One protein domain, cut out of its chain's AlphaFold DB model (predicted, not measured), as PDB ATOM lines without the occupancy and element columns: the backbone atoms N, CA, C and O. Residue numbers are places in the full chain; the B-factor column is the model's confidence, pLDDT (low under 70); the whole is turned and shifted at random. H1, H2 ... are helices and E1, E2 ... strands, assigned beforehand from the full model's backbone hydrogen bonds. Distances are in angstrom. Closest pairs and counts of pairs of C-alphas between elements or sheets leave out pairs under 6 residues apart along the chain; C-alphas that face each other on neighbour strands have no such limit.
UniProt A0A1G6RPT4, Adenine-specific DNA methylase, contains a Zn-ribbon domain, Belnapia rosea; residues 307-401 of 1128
ATOM      1  N   VAL A 307     222.612 200.963 184.889       75.75
ATOM      2  CA  VAL A 307     222.982 201.485 183.570       75.75
ATOM      3  C   VAL A 307     222.054 202.649 183.231       75.75
ATOM      4  O   VAL A 307     220.837 202.528 183.362       75.75
ATOM      5  N   ASN A 308     222.613 203.795 182.835       78.62
ATOM      6  CA  ASN A 308     221.819 204.960 182.438       78.62
ATOM      7  C   ASN A 308     221.177 204.752 181.050       78.62
ATOM      8  O   ASN A 308     221.456 203.786 180.339       78.62
ATOM      9  N   ARG A 309     220.340 205.699 180.604       75.19
ATOM     10  CA  ARG A 309     219.669 205.631 179.287       75.19
ATOM     11  C   ARG A 309     220.628 205.565 178.083       75.19
ATOM     12  O   ARG A 309     220.175 205.270 176.983       75.19
ATOM     13  N   ARG A 310     221.922 205.853 178.269       74.19
ATOM     14  CA  ARG A 310     222.967 205.792 177.233       74.19
ATOM     15  C   ARG A 310     223.734 204.467 177.228       74.19
ATOM     16  O   ARG A 310     224.619 204.298 176.398       74.19
ATOM     17  N   GLY A 311     223.403 203.525 178.112       67.44
ATOM     18  CA  GLY A 311     224.118 202.252 178.207       67.44
ATOM     19  C   GLY A 311     225.388 202.312 179.065       67.44
ATOM     20  O   GLY A 311     226.098 201.312 179.157       67.44
ATOM     21  N   GLU A 312     225.666 203.444 179.717       77.75
ATOM     22  CA  GLU A 312     226.840 203.628 180.574       77.75
ATOM     23  C   GLU A 312     226.544 203.165 181.999       77.75
ATOM     24  O   GLU A 312     225.452 203.386 182.529       77.75
ATOM     25  N   VAL A 313     227.534 202.541 182.634       74.94
ATOM     26  CA  VAL A 313     227.408 202.063 184.008       74.94
ATOM     27  C   VAL A 313     227.448 203.236 184.986       74.94
ATOM     28  O   VAL A 313     228.398 204.015 184.990       74.94
ATOM     29  N   VAL A 314     226.438 203.313 185.845       76.44
ATOM     30  CA  VAL A 314     226.344 204.244 186.970       76.44
ATOM     31  C   VAL A 314     226.753 203.491 188.240       76.44
ATOM     32  O   VAL A 314     226.107 202.491 188.577       76.44
ATOM     33  N   PRO A 315     227.833 203.913 188.926       69.38
ATOM     34  CA  PRO A 315     228.190 203.369 190.230       69.38
ATOM     35  C   PRO A 315     227.067 203.597 191.250       69.38
ATOM     36  O   PRO A 315     226.409 204.636 191.176       69.38
ATOM     37  N   PRO A 316     226.849 202.674 192.204       68.00
ATOM     38  CA  PRO A 316     225.981 202.958 193.341       68.00
ATOM     39  C   PRO A 316     226.492 204.152 194.142       68.00
ATOM     40  O   PRO A 316     227.698 204.406 194.183       68.00
ATOM     41  N   GLU A 317     225.573 204.820 194.835       57.88
ATOM     42  CA  GLU A 317     225.907 205.854 195.820       57.88
ATOM     43  C   GLU A 317     226.717 205.277 196.999       57.88
ATOM     44  O   GLU A 317     227.576 205.974 197.532       57.88
ATOM     45  N   ASP A 318     226.526 203.989 197.328       57.53
ATOM     46  CA  ASP A 318     227.315 203.247 198.321       57.53
ATOM     47  C   ASP A 318     228.076 202.067 197.660       57.53
ATOM     48  O   ASP A 318     227.453 201.107 197.179       57.53
ATOM     49  N   PRO A 319     229.415 202.126 197.525       62.25
ATOM     50  CA  PRO A 319     230.197 201.071 196.889       62.25
ATOM     51  C   PRO A 319     230.135 199.753 197.675       62.25
ATOM     52  O   PRO A 319     229.986 199.716 198.888       62.25
ATOM     53  N   ALA A 320     230.314 198.633 196.971       63.22
ATOM     54  CA  ALA A 320     230.379 197.309 197.586       63.22
ATOM     55  C   ALA A 320     231.367 197.270 198.773       63.22
ATOM     56  O   ALA A 320     232.556 197.538 198.580       63.22
ATOM     57  N   TYR A 321     230.886 196.879 199.962       72.75
ATOM     58  CA  TYR A 321     231.709 196.689 201.163       72.75
ATOM     59  C   TYR A 321     232.964 195.878 200.834       72.75
ATOM     60  O   TYR A 321     232.869 194.777 200.295       72.75
ATOM     61  N   THR A 322     234.149 196.399 201.149       77.56
ATOM     62  CA  THR A 322     235.400 195.658 200.949       77.56
ATOM     63  C   THR A 322     235.828 194.966 202.228       77.56
ATOM     64  O   THR A 322     235.858 195.600 203.281       77.56
ATOM     65  N   VAL A 323     236.259 193.715 202.125       77.25
ATOM     66  CA  VAL A 323     236.855 192.972 203.241       77.25
ATOM     67  C   VAL A 323     238.287 192.586 202.917       77.25
ATOM     68  O   VAL A 323     238.613 192.263 201.774       77.25
ATOM     69  N   THR A 324     239.158 192.631 203.918       82.31
ATOM     70  CA  THR A 324     240.518 192.109 203.785       82.31
ATOM     71  C   THR A 324     240.460 190.593 203.900       82.31
ATOM     72  O   THR A 324     240.022 190.066 204.917       82.31
ATOM     73  N   CYS A 325     240.878 189.890 202.850       78.75
ATOM     74  CA  CYS A 325     240.988 188.440 202.880       78.75
ATOM     75  C   CYS A 325     242.059 188.030 203.906       78.75
ATOM     76  O   CYS A 325     243.198 188.493 203.779       78.75
ATOM     77  N   PRO A 326     241.730 187.170 204.883       75.06
ATOM     78  CA  PRO A 326     242.650 186.792 205.956       75.06
ATOM     79  C   PRO A 326     243.863 186.002 205.445       75.06
ATOM     80  O   PRO A 326     244.963 186.168 205.960       75.06
ATOM     81  N   GLU A 327     243.706 185.208 204.382       77.81
ATOM     82  CA  GLU A 327     244.805 184.412 203.820       77.81
ATOM     83  C   GLU A 327     245.775 185.234 202.962       77.81
ATOM     84  O   GLU A 327     246.981 184.995 202.960       77.81
ATOM     85  N   THR A 328     245.262 186.200 202.195       78.69
ATOM     86  CA  THR A 328     246.066 186.908 201.181       78.69
ATOM     87  C   THR A 328     246.403 188.350 201.569       78.69
ATOM     88  O   THR A 328     247.308 188.957 200.990       78.69
ATOM     89  N   GLY A 329     245.673 188.935 202.523       79.69
ATOM     90  CA  GLY A 329     245.779 190.342 202.913       79.69
ATOM     91  C   GLY A 329     245.251 191.334 201.867       79.69
ATOM     92  O   GLY A 329     245.510 192.531 201.981       79.69
ATOM     93  N   TRP A 330     244.550 190.866 200.828       84.31
ATOM     94  CA  TRP A 330     243.960 191.730 199.800       84.31
ATOM     95  C   TRP A 330     242.562 192.205 200.185       84.31
ATOM     96  O   TRP A 330     241.735 191.410 200.624       84.31
ATOM     97  N   ARG A 331     242.259 193.481 199.930       83.44
ATOM     98  CA  ARG A 331     240.913 194.057 200.060       83.44
ATOM     99  C   ARG A 331     240.048 193.703 198.854       83.44
ATOM    100  O   ARG A 331     240.281 194.221 197.759       83.44
ATOM    101  N   VAL A 332     239.052 192.851 199.068       83.94
ATOM    102  CA  VAL A 332     238.130 192.321 198.057       83.94
ATOM    103  C   VAL A 332     236.756 192.985 198.214       83.94
ATOM    104  O   VAL A 332     236.201 192.928 199.310       83.94
ATOM    105  N   PRO A 333     236.180 193.606 197.165       81.38
ATOM    106  CA  PRO A 333     234.813 194.123 197.215       81.38
ATOM    107  C   PRO A 333     233.833 192.958 197.270       81.38
ATOM    108  O   PRO A 333     233.950 192.025 196.482       81.38
ATOM    109  N   MET A 334     232.864 192.999 198.170       78.75
ATOM    110  CA  MET A 334     231.855 191.961 198.334       78.75
ATOM    111  C   MET A 334     230.670 192.236 197.397       78.75
ATOM    112  O   MET A 334     229.958 193.221 197.541       78.75
ATOM    113  N   VAL A 335     230.450 191.380 196.405       78.19
ATOM    114  CA  VAL A 335     229.322 191.457 195.467       78.19
ATOM    115  C   VAL A 335     228.757 190.061 195.251       78.19
ATOM    116  O   VAL A 335     229.504 189.082 195.209       78.19
ATOM    117  N   SER A 336     227.435 189.956 195.125       74.69
ATOM    118  CA  SER A 336     226.742 188.673 194.929       74.69
ATOM    119  C   SER A 336     226.823 188.168 193.483       74.69
ATOM    120  O   SER A 336     226.782 186.966 193.227       74.69
ATOM    121  N   THR A 337     227.000 189.079 192.529       80.94
ATOM    122  CA  THR A 337     227.164 188.802 191.099       80.94
ATOM    123  C   THR A 337     228.002 189.919 190.465       80.94
ATOM    124  O   THR A 337     228.269 190.934 191.103       80.94
ATOM    125  N   PHE A 338     228.488 189.731 189.241       83.88
ATOM    126  CA  PHE A 338     229.138 190.767 188.430       83.88
ATOM    127  C   PHE A 338     228.290 191.178 187.214       83.88
ATOM    128  O   PHE A 338     228.722 192.008 186.417       83.88
ATOM    129  N   GLN A 339     227.096 190.607 187.038       86.50
ATOM    130  CA  GLN A 339     226.166 190.964 185.962       86.50
ATOM    131  C   GLN A 339     225.426 192.260 186.290       86.50
ATOM    132  O   GLN A 339     224.644 192.285 187.230       86.50
ATOM    133  N   VAL A 340     225.615 193.311 185.496       84.25
ATOM    134  CA  VAL A 340     224.989 194.619 185.750       84.25
ATOM    135  C   VAL A 340     223.706 194.784 184.940       84.25
ATOM    136  O   VAL A 340     222.669 195.151 185.477       84.25
ATOM    137  N   HIS A 341     223.751 194.506 183.632       85.19
ATOM    138  CA  HIS A 341     222.601 194.733 182.755       85.19
ATOM    139  C   HIS A 341     222.543 193.740 181.595       85.19
ATOM    140  O   HIS A 341     223.476 193.632 180.796       85.19
ATOM    141  N   ALA A 342     221.423 193.018 181.500       84.00
ATOM    142  CA  ALA A 342     221.258 191.909 180.566       84.00
ATOM    143  C   ALA A 342     221.173 192.349 179.099       84.00
ATOM    144  O   ALA A 342     221.776 191.703 178.244       84.00
ATOM    145  N   GLN A 343     220.474 193.451 178.794       83.25
ATOM    146  CA  GLN A 343     220.252 193.880 177.405       83.25
ATOM    147  C   GLN A 343     221.545 194.356 176.731       83.25
ATOM    148  O   GLN A 343     221.794 194.030 175.575       83.25
ATOM    149  N   THR A 344     222.401 195.077 177.462       83.25
ATOM    150  CA  THR A 344     223.700 195.569 176.959       83.25
ATOM    151  C   THR A 344     224.853 194.595 177.223       83.25
ATOM    152  O   THR A 344     226.001 194.895 176.891       83.25
ATOM    153  N   ARG A 345     224.562 193.440 177.846       85.12
ATOM    154  CA  ARG A 345     225.552 192.459 178.323       85.12
ATOM    155  C   ARG A 345     226.696 193.115 179.097       85.12
ATOM    156  O   ARG A 345     227.863 192.809 178.867       85.12
ATOM    157  N   THR A 346     226.359 194.033 180.000       85.44
ATOM    158  CA  THR A 346     227.355 194.745 180.803       85.44
ATOM    159  C   THR A 346     227.704 193.950 182.059       85.44
ATOM    160  O   THR A 346     226.815 193.617 182.847       85.44
ATOM    161  N   VAL A 347     228.991 193.666 182.255       86.31
ATOM    162  CA  VAL A 347     229.534 192.968 183.432       86.31
ATOM    163  C   VAL A 347     230.621 193.804 184.107       86.31
ATOM    164  O   VAL A 347     231.235 194.660 183.474       86.31
ATOM    165  N   LEU A 348     230.884 193.556 185.386       83.12
ATOM    166  CA  LEU A 348     232.026 194.126 186.102       83.12
ATOM    167  C   LEU A 348     233.202 193.147 186.080       83.12
ATOM    168  O   LEU A 348     233.063 191.972 186.417       83.12
ATOM    169  N   ARG A 349     234.386 193.644 185.732       81.12
ATOM    170  CA  ARG A 349     235.648 192.917 185.837       81.12
ATOM    171  C   ARG A 349     236.380 193.336 187.107       81.12
ATOM    172  O   ARG A 349     236.556 194.525 187.366       81.12
ATOM    173  N   LEU A 350     236.844 192.348 187.868       81.56
ATOM    174  CA  LEU A 350     237.723 192.556 189.014       81.56
ATOM    175  C   LEU A 350     239.162 192.806 188.520       81.56
ATOM    176  O   LEU A 350     239.764 191.915 187.924       81.56
ATOM    177  N   VAL A 351     239.708 194.005 188.736       84.56
ATOM    178  CA  VAL A 351     241.066 194.391 188.313       84.56
ATOM    179  C   VAL A 351     241.967 194.537 189.546       84.56
ATOM    180  O   VAL A 351     241.697 195.406 190.378       84.56
ATOM    181  N   PRO A 352     243.021 193.714 189.707       83.69
ATOM    182  CA  PRO A 352     243.921 193.812 190.853       83.69
ATOM    183  C   PRO A 352     244.770 195.089 190.803       83.69
ATOM    184  O   PRO A 352     245.311 195.451 189.761       83.69
ATOM    185  N   ASP A 353     244.934 195.733 191.957       84.62
ATOM    186  CA  ASP A 353     245.888 196.811 192.228       84.62
ATOM    187  C   ASP A 353     246.910 196.301 193.268       84.62
ATOM    188  O   ASP A 353     246.653 196.366 194.478       84.62
ATOM    189  N   PRO A 354     248.057 195.750 192.818       83.81
ATOM    190  CA  PRO A 354     249.049 195.131 193.699       83.81
ATOM    191  C   PRO A 354     249.688 196.103 194.689       83.81
ATOM    192  O   PRO A 354     250.075 195.694 195.781       83.81
ATOM    193  N   VAL A 355     249.776 197.389 194.333       82.62
ATOM    194  CA  VAL A 355     250.396 198.421 195.176       82.62
ATOM    195  C   VAL A 355     249.533 198.691 196.404       82.62
ATOM    196  O   VAL A 355     250.040 198.808 197.515       82.62
ATOM    197  N   ARG A 356     248.211 198.761 196.218       80.50
ATOM    198  CA  ARG A 356     247.248 199.039 197.296       80.50
ATOM    199  C   ARG A 356     246.659 197.778 197.938       80.50
ATOM    200  O   ARG A 356     245.777 197.917 198.794       80.50
ATOM    201  N   LYS A 357     247.103 196.590 197.494       86.19
ATOM    202  CA  LYS A 357     246.533 195.269 197.816       86.19
ATOM    203  C   LYS A 357     245.003 195.300 197.803       86.19
ATOM    204  O   LYS A 357     244.344 194.981 198.790       86.19
ATOM    205  N   THR A 358     244.419 195.775 196.707       84.56
ATOM    206  CA  THR A 358     242.964 195.925 196.566       84.56
ATOM    207  C   THR A 358     242.524 195.595 195.148       84.56
ATOM    208  O   THR A 358     243.359 195.486 194.252       84.56
ATOM    209  N   TYR A 359     241.223 195.442 194.932       82.81
ATOM    210  CA  TYR A 359     240.655 195.260 193.606       82.81
ATOM    211  C   TYR A 359     239.768 196.441 193.224       82.81
ATOM    212  O   TYR A 359     238.954 196.903 194.019       82.81
ATOM    213  N   ARG A 360     239.895 196.896 191.978       79.56
ATOM    214  CA  ARG A 360     238.995 197.877 191.365       79.56
ATOM    215  C   ARG A 360     237.978 197.154 190.489       79.56
ATOM    216  O   ARG A 360     238.320 196.189 189.810       79.56
ATOM    217  N   LEU A 361     236.738 197.629 190.488       80.06
ATOM    218  CA  LEU A 361     235.694 197.139 189.589       80.06
ATOM    219  C   LEU A 361     235.720 197.976 188.309       80.06
ATOM    220  O   LEU A 361     235.613 199.197 188.374       80.06
ATOM    221  N   HIS A 362     235.880 197.328 187.157       82.56
ATOM    222  CA  HIS A 362     235.865 197.987 185.852       82.56
ATOM    223  C   HIS A 362     234.687 197.474 185.014       82.56
ATOM    224  O   HIS A 362     234.588 196.261 184.816       82.56
ATOM    225  N   PRO A 363     233.805 198.341 184.494       82.12
ATOM    226  CA  PRO A 363     232.696 197.908 183.653       82.12
ATOM    227  C   PRO A 363     233.167 197.480 182.256       82.12
ATOM    228  O   PRO A 363     234.068 198.080 181.673       82.12
ATOM    229  N   GLU A 364     232.545 196.441 181.710       82.00
ATOM    230  CA  GLU A 364     232.771 195.939 180.354       82.00
ATOM    231  C   GLU A 364     231.412 195.647 179.703       82.00
ATOM    232  O   GLU A 364     230.666 194.775 180.154       82.00
ATOM    233  N   SER A 365     231.064 196.408 178.664       80.12
ATOM    234  CA  SER A 365     229.847 196.211 177.864       80.12
ATOM    235  C   SER A 365     230.112 195.270 176.688       80.12
ATOM    236  O   SER A 365     231.244 195.172 176.221       80.12
ATOM    237  N   VAL A 366     229.066 194.612 176.171       79.19
ATOM    238  CA  VAL A 366     229.177 193.634 175.064       79.19
ATOM    239  C   VAL A 366     229.971 192.376 175.462       79.19
ATOM    240  O   VAL A 366     230.709 191.792 174.668       79.19
ATOM    241  N   ALA A 367     229.819 191.923 176.710       78.75
ATOM    242  CA  ALA A 367     230.464 190.699 177.174       78.75
ATOM    243  C   ALA A 367     229.957 189.465 176.401       78.75
ATOM    244  O   ALA A 367     228.757 189.314 176.154       78.75
ATOM    245  N   SER A 368     230.869 188.547 176.058       84.50
ATOM    246  CA  SER A 368     230.515 187.275 175.414       84.50
ATOM    247  C   SER A 368     229.581 186.430 176.292       84.50
ATOM    248  O   SER A 368     229.578 186.563 177.515       84.50
ATOM    249  N   ASP A 369     228.826 185.495 175.706       82.56
ATOM    250  CA  ASP A 369     227.939 184.600 176.473       82.56
ATOM    251  C   ASP A 369     228.675 183.815 177.568       82.56
ATOM    252  O   ASP A 369     228.143 183.605 178.660       82.56
ATOM    253  N   ALA A 370     229.918 183.415 177.297       81.81
ATOM    254  CA  ALA A 370     230.768 182.737 178.268       81.81
ATOM    255  C   ALA A 370     231.201 183.666 179.418       81.81
ATOM    256  O   ALA A 370     231.253 183.226 180.569       81.81
ATOM    257  N   ALA A 371     231.495 184.937 179.128       78.62
ATOM    258  CA  ALA A 371     231.829 185.943 180.137       78.62
ATOM    259  C   ALA A 371     230.599 186.338 180.970       78.62
ATOM    260  O   ALA A 371     230.684 186.404 182.193       78.62
ATOM    261  N   TRP A 372     229.436 186.492 180.332       83.88
ATOM    262  CA  TRP A 372     228.161 186.761 180.995       83.88
ATOM    263  C   TRP A 372     227.777 185.646 181.974       83.88
ATOM    264  O   TRP A 372     227.460 185.925 183.129       83.88
ATOM    265  N   LYS A 373     227.853 184.375 181.551       83.38
ATOM    266  CA  LYS A 373     227.587 183.229 182.438       83.38
ATOM    267  C   LYS A 373     228.582 183.152 183.598       83.38
ATOM    268  O   LYS A 373     228.169 182.895 184.721       83.38
ATOM    269  N   ALA A 374     229.869 183.413 183.352       78.94
ATOM    270  CA  ALA A 374     230.883 183.429 184.410       78.94
ATOM    271  C   ALA A 374     230.674 184.574 185.420       78.94
ATOM    272  O   ALA A 374     230.937 184.396 186.605       78.94
ATOM    273  N   ALA A 375     230.144 185.715 184.973       81.25
ATOM    274  CA  ALA A 375     229.821 186.865 185.815       81.25
ATOM    275  C   ALA A 375     228.587 186.654 186.717       81.25
ATOM    276  O   ALA A 375     228.283 187.521 187.530       81.25
ATOM    277  N   ALA A 376     227.865 185.531 186.598       81.75
ATOM    278  CA  ALA A 376     226.713 185.229 187.451       81.75
ATOM    279  C   ALA A 376     227.097 185.011 188.924       81.75
ATOM    280  O   ALA A 376     226.262 185.202 189.802       81.75
ATOM    281  N   ALA A 377     228.342 184.615 189.196       75.56
ATOM    282  CA  ALA A 377     228.861 184.453 190.546       75.56
ATOM    283  C   ALA A 377     229.778 185.632 190.891       75.56
ATOM    284  O   ALA A 377     230.751 185.887 190.182       75.56
ATOM    285  N   GLY A 378     229.449 186.354 191.961       78.69
ATOM    286  CA  GLY A 378     230.237 187.486 192.438       78.69
ATOM    287  C   GLY A 378     231.459 187.063 193.253       78.69
ATOM    288  O   GLY A 378     231.953 185.938 193.143       78.69
ATOM    289  N   THR A 379     231.959 187.969 194.090       78.94
ATOM    290  CA  THR A 379     233.070 187.688 195.013       78.94
ATOM    291  C   THR A 379     232.645 186.917 196.257       78.94
ATOM    292  O   THR A 379     233.514 186.379 196.934       78.94
ATOM    293  N   VAL A 380     231.343 186.850 196.554       75.25
ATOM    294  CA  VAL A 380     230.787 186.184 197.738       75.25
ATOM    295  C   VAL A 380     229.871 185.041 197.313       75.25
ATOM    296  O   VAL A 380     228.903 185.253 196.582       75.25
ATOM    297  N   VAL A 381     230.146 183.835 197.812       72.75
ATOM    298  CA  VAL A 381     229.247 182.676 197.692       72.75
ATOM    299  C   VAL A 381     228.909 182.166 199.085       72.75
ATOM    300  O   VAL A 381     229.803 181.758 199.819       72.75
ATOM    301  N   TRP A 382     227.627 182.192 199.439       67.38
ATOM    302  CA  TRP A 382     227.139 181.789 200.758       67.38
ATOM    303  C   TRP A 382     226.981 180.273 200.879       67.38
ATOM    304  O   TRP A 382     226.439 179.631 199.978       67.38
ATOM    305  N   ASN A 383     227.386 179.722 202.022       60.75
ATOM    306  CA  ASN A 383     227.088 178.359 202.442       60.75
ATOM    307  C   ASN A 383     226.855 178.325 203.960       60.75
ATOM    308  O   ASN A 383     227.827 178.448 204.686       60.75
ATOM    309  N   GLN A 384     225.603 178.154 204.399       57.97
ATOM    310  CA  GLN A 384     225.115 178.024 205.790       57.97
ATOM    311  C   GLN A 384     225.880 178.825 206.876       57.97
ATOM    312  O   GLN A 384     225.351 179.839 207.315       57.97
ATOM    313  N   ASP A 385     227.106 178.445 207.252       53.94
ATOM    314  CA  ASP A 385     227.916 179.084 208.307       53.94
ATOM    315  C   ASP A 385     229.207 179.786 207.813       53.94
ATOM    316  O   ASP A 385     230.045 180.226 208.601       53.94
ATOM    317  N   SER A 386     229.445 179.864 206.502       62.59
ATOM    318  CA  SER A 386     230.642 180.470 205.900       62.59
ATOM    319  C   SER A 386     230.339 181.064 204.527       62.59
ATOM    320  O   SER A 386     229.345 180.733 203.876       62.59
ATOM    321  N   PHE A 387     231.225 181.924 204.040       69.00
ATOM    322  CA  PHE A 387     231.181 182.376 202.658       69.00
ATOM    323  C   PHE A 387     232.542 182.209 201.997       69.00
ATOM    324  O   PHE A 387     233.590 182.338 202.624       69.00
ATOM    325  N   PHE A 388     232.533 181.902 200.708       71.94
ATOM    326  CA  PHE A 388     233.760 181.820 199.929       71.94
ATOM    327  C   PHE A 388     234.056 183.189 199.327       71.94
ATOM    328  O   PHE A 388     233.241 183.709 198.556       71.94
ATOM    329  N   LEU A 389     235.222 183.749 199.659       74.75
ATOM    330  CA  LEU A 389     235.772 184.936 199.016       74.75
ATOM    331  C   LEU A 389     236.514 184.545 197.743       74.75
ATOM    332  O   LEU A 389     237.491 183.793 197.770       74.75
ATOM    333  N   ARG A 390     236.064 185.093 196.615       77.62
ATOM    334  CA  ARG A 390     236.722 184.934 195.318       77.62
ATOM    335  C   ARG A 390     237.558 186.158 194.976       77.62
ATOM    336  O   ARG A 390     237.034 187.261 194.850       77.62
ATOM    337  N   HIS A 391     238.847 185.933 194.734       71.00
ATOM    338  CA  HIS A 391     239.769 186.955 194.219       71.00
ATOM    339  C   HIS A 391     239.688 187.130 192.694       71.00
ATOM    340  O   HIS A 391     240.143 188.138 192.160       71.00
ATOM    341  N   THR A 392     239.108 186.161 191.980       63.69
ATOM    342  CA  THR A 392     238.805 186.239 190.544       63.69
ATOM    343  C   THR A 392     237.536 185.440 190.228       63.69
ATOM    344  O   THR A 392     237.194 184.522 190.973       63.69
ATOM    345  N   PRO A 393     236.842 185.715 189.107       55.16
ATOM    346  CA  PRO A 393     235.655 184.956 188.709       55.16
ATOM    347  C   PRO A 393     235.890 183.462 188.430       55.16
ATOM    348  O   PRO A 393     234.902 182.753 188.234       55.16
ATOM    349  N   ARG A 394     237.145 182.977 188.351       56.38
ATOM    350  CA  ARG A 394     237.429 181.600 187.915       56.38
ATOM    351  C   ARG A 394     238.240 180.706 188.861       56.38
ATOM    352  O   ARG A 394     237.768 179.596 189.016       56.38
ATOM    353  N   ASP A 395     239.317 181.104 189.557       56.03
ATOM    354  CA  ASP A 395     240.181 180.062 190.185       56.03
ATOM    355  C   ASP A 395     240.917 180.423 191.493       56.03
ATOM    356  O   ASP A 395     242.084 180.105 191.692       56.03
ATOM    357  N   SER A 396     240.229 181.029 192.458       62.06
ATOM    358  CA  SER A 396     240.741 181.084 193.841       62.06
ATOM    359  C   SER A 396     239.594 181.375 194.800       62.06
ATOM    360  O   SER A 396     239.016 182.465 194.737       62.06
ATOM    361  N   GLN A 397     239.250 180.408 195.645       69.50
ATOM    362  CA  GLN A 397     238.245 180.548 196.694       69.50
ATOM    363  C   GLN A 397     238.935 180.391 198.036       69.50
ATOM    364  O   GLN A 397     239.550 179.362 198.289       69.50
ATOM    365  N   VAL A 398     238.806 181.411 198.871       72.56
ATOM    366  CA  VAL A 398     239.182 181.335 200.275       72.56
ATOM    367  C   VAL A 398     237.901 181.115 201.057       72.56
ATOM    368  O   VAL A 398     236.965 181.908 200.930       72.56
ATOM    369  N   GLN A 399     237.818 180.021 201.811       74.81
ATOM    370  CA  GLN A 399     236.710 179.843 202.739       74.81
ATOM    371  C   GLN A 399     236.915 180.818 203.890       74.81
ATOM    372  O   GLN A 399     237.934 180.760 204.569       74.81
ATOM    373  N   VAL A 400     235.954 181.711 204.107       74.25
ATOM    374  CA  VAL A 400     236.018 182.659 205.211       74.25
ATOM    375  C   VAL A 400     234.770 182.564 206.063       74.25
ATOM    376  O   VAL A 400     233.638 182.494 205.574       74.25
ATOM    377  N   ARG A 401     234.992 182.569 207.371       79.19
ATOM    378  CA  ARG A 401     233.945 182.667 208.372       79.19
ATOM    379  C   ARG A 401     233.776 184.133 208.759       79.19
ATOM    380  O   ARG A 401     234.751 184.868 208.920       79.19
TER     381      ARG A 401
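AT A GLANCE: This is residues 307 to 401 of the 1128 residues of the protein "Adenine-specific DNA methylase, contains a Zn-ribbon domain" of Belnapia rosea (UniProt A0A1G6RPT4). A long antiparallel hairpin, E4 and E5, has short E3 beside one end with H1 over that end, and the little hairpin E1 and E2 by its other end; a second small sheet, E6 E7 E8, is set off from the hairpin. The 95 printed residues hold eight named strands and one named helix, in the order E1 E2 E3 E4 E5 H1 E6 E7 E8. The class is mostly strand, with 43 residues in named elements, under half. The whole is compact, radius of gyration of the C-alphas 13.6 A, spanning 40 by 28 by 22 A.

HOW THE PARTS SIT: Start at E1, residues 322 to 324, a hairpin with E2, residues 331 to 333; N 323 and O 332 are 2.9 A apart. E3, residues 339 to 341, E4, residues 346 to 353, and E5, residues 358 to 364, form a meander, each strand the antiparallel neighbour of the one before. Look for N 346 and O 341 at 3.0 A, and N 349 and O 362 at 2.8 A. The closest C-alphas of E2 and E5 are those of Arg 331 and Thr 358, 4.5 A apart. H1, residues 369 to 374, is on this sheet over E4, height 9.9 A, with every O i to N i+4 pair within hydrogen-bond range. E6, residues 380 to 383, E7, residues 386 to 390, and E8, residues 397 to 400, are a second meander: N 383 and O 386 are 2.9 A apart, N 389 and O 398 2.8 A. E5 and E7 are apart.

IN THESE COORDINATES: Find C-alpha 322, where E1 begins, at (235.400, 195.658, 200.949). E4 runs 21.9 A from C-alpha 346, E5 19.2 A and E7 13.0 A. E8 ends at C-alpha 400, (236.018, 182.659, 205.211).

THE WHOLE: The C-alphas farthest apart, Arg 310 and Asp 385, are 41.3 A apart. The printed part has no cut and no long link; residues 307 to 321 hold no named element. Confidence is under 70 at residues 311, 315 to 320, 382 to 387 and 392 to 397.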